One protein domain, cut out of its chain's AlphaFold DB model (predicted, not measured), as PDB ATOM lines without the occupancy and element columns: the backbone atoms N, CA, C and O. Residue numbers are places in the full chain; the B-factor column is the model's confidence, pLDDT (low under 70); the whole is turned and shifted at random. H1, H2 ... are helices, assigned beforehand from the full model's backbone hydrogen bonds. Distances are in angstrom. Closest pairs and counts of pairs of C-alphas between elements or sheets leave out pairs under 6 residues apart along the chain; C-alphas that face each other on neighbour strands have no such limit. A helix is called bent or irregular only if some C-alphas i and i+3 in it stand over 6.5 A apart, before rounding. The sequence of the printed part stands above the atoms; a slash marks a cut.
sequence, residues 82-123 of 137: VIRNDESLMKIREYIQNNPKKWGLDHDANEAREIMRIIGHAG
ATOM      1  N   VAL A  82     144.031 436.848 208.346       91.62
ATOM      2  CA  VAL A  82     144.147 435.492 208.895       91.62
ATOM      3  C   VAL A  82     142.808 434.773 208.752       91.62
ATOM      4  O   VAL A  82     141.836 435.132 209.412       91.62
ATOM      5  N   ILE A  83     142.782 433.729 207.928       93.06
ATOM      6  CA  ILE A  83     141.616 432.868 207.708       93.06
ATOM      7  C   ILE A  83     141.487 431.906 208.892       93.06
ATOM      8  O   ILE A  83     142.403 431.131 209.158       93.06
ATOM      9  N   ARG A  84     140.369 431.972 209.623       93.44
ATOM     10  CA  ARG A  84     140.154 431.189 210.860       93.44
ATOM     11  C   ARG A  84     139.037 430.154 210.762       93.44
ATOM     12  O   ARG A  84     138.868 429.369 211.687       93.44
ATOM     13  N   ASN A  85     138.253 430.182 209.688       95.06
ATOM     14  CA  ASN A  85     137.137 429.266 209.477       95.06
ATOM     15  C   ASN A  85     136.932 428.980 207.985       95.06
ATOM     16  O   ASN A  85     137.346 429.764 207.124       95.06
ATOM     17  N   ASP A  86     136.259 427.872 207.688       95.31
ATOM     18  CA  ASP A  86     136.065 427.409 206.313       95.31
ATOM     19  C   ASP A  86     135.164 428.338 205.501       95.31
ATOM     20  O   ASP A  86     135.399 428.545 204.314       95.31
ATOM     21  N   GLU A  87     134.179 428.976 206.133       94.31
ATOM     22  CA  GLU A  87     133.304 429.931 205.452       94.31
ATOM     23  C   GLU A  87     134.102 431.118 204.879       94.31
ATOM     24  O   GLU A  87     133.946 431.483 203.712       94.31
ATOM     25  N   SER A  88     135.014 431.692 205.671       90.94
ATOM     26  CA  SER A  88     135.904 432.773 205.235       90.94
ATOM     27  C   SER A  88     136.856 432.318 204.131       90.94
ATOM     28  O   SER A  88     137.088 433.060 203.175       90.94
ATOM     29  N   LEU A  89     137.342 431.074 204.202       94.38
ATOM     30  CA  LEU A  89     138.170 430.486 203.157       94.38
ATOM     31  C   LEU A  89     137.410 430.382 201.830       94.38
ATOM     32  O   LEU A  89     137.952 430.756 200.788       94.38
ATOM     33  N   MET A  90     136.165 429.901 201.860       95.44
ATOM     34  CA  MET A  90     135.339 429.770 200.659       95.44
ATOM     35  C   MET A  90     135.052 431.133 200.032       95.44
ATOM     36  O   MET A  90     135.269 431.303 198.833       95.44
ATOM     37  N   LYS A  91     134.691 432.134 200.845       93.00
ATOM     38  CA  LYS A  91     134.461 433.508 200.370       93.00
ATOM     39  C   LYS A  91     135.708 434.124 199.733       93.00
ATOM     40  O   LYS A  91     135.618 434.743 198.678       93.00
ATOM     41  N   ILE A  92     136.884 433.945 200.340       93.44
ATOM     42  CA  ILE A  92     138.143 434.479 199.795       93.44
ATOM     43  C   ILE A  92     138.506 433.788 198.476       93.44
ATOM     44  O   ILE A  92     138.927 434.452 197.530       93.44
ATOM     45  N   ARG A  93     138.317 432.468 198.379       94.44
ATOM     46  CA  ARG A  93     138.538 431.723 197.130       94.44
ATOM     47  C   ARG A  93     137.612 432.204 196.022       94.44
ATOM     48  O   ARG A  93     138.084 432.477 194.919       94.44
ATOM     49  N   GLU A  94     136.328 432.346 196.328       94.31
ATOM     50  CA  GLU A  94     135.339 432.879 195.396       94.31
ATOM     51  C   GLU A  94     135.722 434.293 194.940       94.31
ATOM     52  O   GLU A  94     135.716 434.582 193.742       94.31
ATOM     53  N   TYR A  95     136.127 435.161 195.872       91.19
ATOM     54  CA  TYR A  95     136.598 436.507 195.556       91.19
ATOM     55  C   TYR A  95     137.787 436.482 194.588       91.19
ATOM     56  O   TYR A  95     137.733 437.142 193.554       91.19
ATOM     57  N   ILE A  96     138.828 435.687 194.862       92.19
ATOM     58  CA  ILE A  96     140.023 435.599 194.004       92.19
ATOM     59  C   ILE A  96     139.659 435.137 192.585       92.19
ATOM     60  O   ILE A  96     140.181 435.681 191.614       92.19
ATOM     61  N   GLN A  97     138.752 434.166 192.451       93.75
ATOM     62  CA  GLN A  97     138.325 433.653 191.145       93.75
ATOM     63  C   GLN A  97     137.456 434.649 190.369       93.75
ATOM     64  O   GLN A  97     137.543 434.731 189.142       93.75
ATOM     65  N   ASN A  98     136.606 435.397 191.071       92.50
ATOM     66  CA  ASN A  98     135.631 436.280 190.443       92.50
ATOM     67  C   ASN A  98     136.147 437.710 190.237       92.50
ATOM     68  O   ASN A  98     135.642 438.394 189.351       92.50
ATOM     69  N   ASN A  99     137.151 438.167 190.991       89.12
ATOM     70  CA  ASN A  99     137.676 439.531 190.895       89.12
ATOM     71  C   ASN A  99     138.179 439.905 189.483       89.12
ATOM     72  O   ASN A  99     137.798 440.969 189.001       89.12
ATOM     73  N   PRO A 100     138.912 439.043 188.744       90.19
ATOM     74  CA  PRO A 100     139.322 439.370 187.375       90.19
ATOM     75  C   PRO A 100     138.142 439.631 186.431       90.19
ATOM     76  O   PRO A 100     138.235 440.477 185.548       90.19
ATOM     77  N   LYS A 101     137.010 438.941 186.639       88.94
ATOM     78  CA  LYS A 101     135.778 439.145 185.858       88.94
ATOM     79  C   LYS A 101     135.088 440.467 186.206       88.94
ATOM     80  O   LYS A 101     134.333 440.990 185.398       88.94
ATOM     81  N   LYS A 102     135.331 440.985 187.412       83.56
ATOM     82  CA  LYS A 102     134.731 442.218 187.935       83.56
ATOM     83  C   LYS A 102     135.572 443.466 187.658       83.56
ATOM     84  O   LYS A 102     135.029 444.560 187.713       83.56
ATOM     85  N   TRP A 103     136.843 443.324 187.268       79.00
ATOM     86  CA  TRP A 103     137.732 444.462 186.988       79.00
ATOM     87  C   TRP A 103     137.204 445.454 185.945       79.00
ATOM     88  O   TRP A 103     137.467 446.645 186.070       79.00
ATOM     89  N   GLY A 104     136.456 444.992 184.939       73.31
ATOM     90  CA  GLY A 104     135.850 445.873 183.931       73.31
ATOM     91  C   GLY A 104     134.568 446.578 184.385       73.31
ATOM     92  O   GLY A 104     134.133 447.503 183.714       73.31
ATOM     93  N   LEU A 105     133.962 446.151 185.497       67.12
ATOM     94  CA  LEU A 105     132.693 446.683 186.012       67.12
ATOM     95  C   LEU A 105     132.900 447.809 187.039       67.12
ATOM     96  O   LEU A 105     131.992 448.596 187.284       67.12
ATOM     97  N   ASP A 106     134.094 447.902 187.631       59.47
ATOM     98  CA  ASP A 106     134.420 448.896 188.663       59.47
ATOM     99  C   ASP A 106     134.713 450.303 188.099       59.47
ATOM    100  O   ASP A 106     134.852 451.251 188.875       59.47
ATOM    101  N   HIS A 107     134.799 450.476 186.770       55.53
ATOM    102  CA  HIS A 107     135.046 451.792 186.158       55.53
ATOM    103  C   HIS A 107     133.876 452.782 186.338       55.53
ATOM    104  O   HIS A 107     134.104 453.990 186.354       55.53
ATOM    105  N   ASP A 108     132.665 452.290 186.621       52.56
ATOM    106  CA  ASP A 108     131.438 453.096 186.572       52.56
ATOM    107  C   ASP A 108     130.786 453.324 187.944       52.56
ATOM    108  O   ASP A 108     129.579 453.527 188.064       52.56
ATOM    109  N   ALA A 109     131.574 453.374 189.023       53.53
ATOM    110  CA  ALA A 109     131.047 453.753 190.342       53.53
ATOM    111  C   ALA A 109     130.497 455.201 190.386       53.53
ATOM    112  O   ALA A 109     129.756 455.558 191.309       53.53
ATOM    113  N   ASN A 110     130.855 456.040 189.409       55.19
ATOM    114  CA  ASN A 110     130.331 457.399 189.260       55.19
ATOM    115  C   ASN A 110     129.137 457.462 188.289       55.19
ATOM    116  O   ASN A 110     128.188 458.191 188.565       55.19
ATOM    117  N   GLU A 111     129.118 456.655 187.223       55.31
ATOM    118  CA  GLU A 111     128.005 456.614 186.261       55.31
ATOM    119  C   GLU A 111     126.776 455.893 186.843       55.31
ATOM    120  O   GLU A 111     125.650 456.376 186.725       55.31
ATOM    121  N   ALA A 112     126.986 454.822 187.618       53.34
ATOM    122  CA  ALA A 112     125.914 454.120 188.326       53.34
ATOM    123  C   ALA A 112     125.191 455.010 189.357       53.34
ATOM    124  O   ALA A 112     123.988 454.860 189.579       53.34
ATOM    125  N   ARG A 113     125.904 455.968 189.972       56.25
ATOM    126  CA  ARG A 113     125.314 456.953 190.896       56.25
ATOM    127  C   ARG A 113     124.481 458.002 190.167       56.25
ATOM    128  O   ARG A 113     123.422 458.373 190.669       56.25
ATOM    129  N   GLU A 114     124.930 458.445 188.997       57.34
ATOM    130  CA  GLU A 114     124.206 459.433 188.193       57.34
ATOM    131  C   GLU A 114     122.933 458.833 187.577       57.34
ATOM    132  O   GLU A 114     121.863 459.439 187.645       57.34
ATOM    133  N   ILE A 115     122.993 457.582 187.111       57.75
ATOM    134  CA  ILE A 115     121.819 456.839 186.629       57.75
ATOM    135  C   ILE A 115     120.807 456.598 187.767       57.75
ATOM    136  O   ILE A 115     119.609 456.823 187.577       57.75
ATOM    137  N   MET A 116     121.255 456.229 188.978       54.62
ATOM    138  CA  MET A 116     120.365 456.117 190.149       54.62
ATOM    139  C   MET A 116     119.721 457.455 190.544       54.62
ATOM    140  O   MET A 116     118.558 457.477 190.949       54.62
ATOM    141  N   ARG A 117     120.445 458.573 190.411       60.75
ATOM    142  CA  ARG A 117     119.939 459.919 190.713       60.75
ATOM    143  C   ARG A 117     118.846 460.362 189.736       60.75
ATOM    144  O   ARG A 117     117.853 460.946 190.162       60.75
ATOM    145  N   ILE A 118     119.005 460.065 188.445       62.66
ATOM    146  CA  ILE A 118     118.040 460.425 187.393       62.66
ATOM    147  C   ILE A 118     116.756 459.590 187.506       62.66
ATOM    148  O   ILE A 118     115.653 460.133 187.417       62.66
ATOM    149  N   ILE A 119     116.876 458.285 187.771       59.50
ATOM    150  CA  ILE A 119     115.722 457.380 187.894       59.50
ATOM    151  C   ILE A 119     114.907 457.677 189.169       59.50
ATOM    152  O   ILE A 119     113.678 457.626 189.137       59.50
ATOM    153  N   GLY A 120     115.556 458.085 190.267       50.09
ATOM    154  CA  GLY A 120     114.888 458.445 191.525       50.09
ATOM    155  C   GLY A 120     114.029 459.722 191.489       50.09
ATOM    156  O   GLY A 120     113.191 459.905 192.365       50.09
ATOM    157  N   HIS A 121     114.183 460.601 190.491       54.38
ATOM    158  CA  HIS A 121     113.368 461.823 190.341       54.38
ATOM    159  C   HIS A 121     112.248 461.711 189.293       54.38
ATOM    160  O   HIS A 121     111.402 462.604 189.197       54.38
ATOM    161  N   ALA A 122     112.208 460.625 188.517       48.47
ATOM    162  CA  ALA A 122     111.180 460.408 187.498       48.47
ATOM    163  C   ALA A 122     109.863 459.833 188.067       48.47
ATOM    164  O   ALA A 122     108.841 459.865 187.384       48.47
ATOM    165  N   GLY A 123     109.862 459.344 189.315       48.34
ATOM    166  CA  GLY A 123     108.719 458.665 189.942       48.34
ATOM    167  C   GLY A 123     107.637 459.555 190.575       48.34
ATOM    168  O   GLY A 123     106.588 459.039 190.941       48.34
TER     169      GLY A 123
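This is residues 82 to 123 of the 137 residues of the protein "Y1_Tnp domain-containing protein" of Desulfobacteraceae bacterium (UniProt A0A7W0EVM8). A long helix, H1, and a shorter one, H2, are the two arms of a wide, open V, with the link between them at its base and no packing of one helix on the other. The printed part has 42 residues with two named helices, H1 then H2, and no named strand; the class is all helix. It is extended, with a radius of gyration of the C-alphas of 16.5 A and spans of 47 by 21 by 14 A.

H1, residues 86 to 102, has a kink of 30 degrees near residue 96 and is only just irregular, with C-alphas 97 and 100 6.9 A apart. H2, residues 111 to 119, is apart from H1. In H2 every O i to N i+4 pair is within hydrogen-bond range; in H1, 11 of 13 are.

H1 begins at C-alpha 86 (136.065, 427.409, 206.313) and measures 23.6 A from first to last C-alpha. H2 measures 12.4 A and ends at C-alpha 119 (115.722, 457.380, 187.894).

The C-alphas farthest apart, of Arg 84 and Ala 122, are 47.3 A apart. The printed part has no cut, and the link of 8 residues is short. Mean pLDDT of the printed part is 75.1; residues 105 to 123 are under 70.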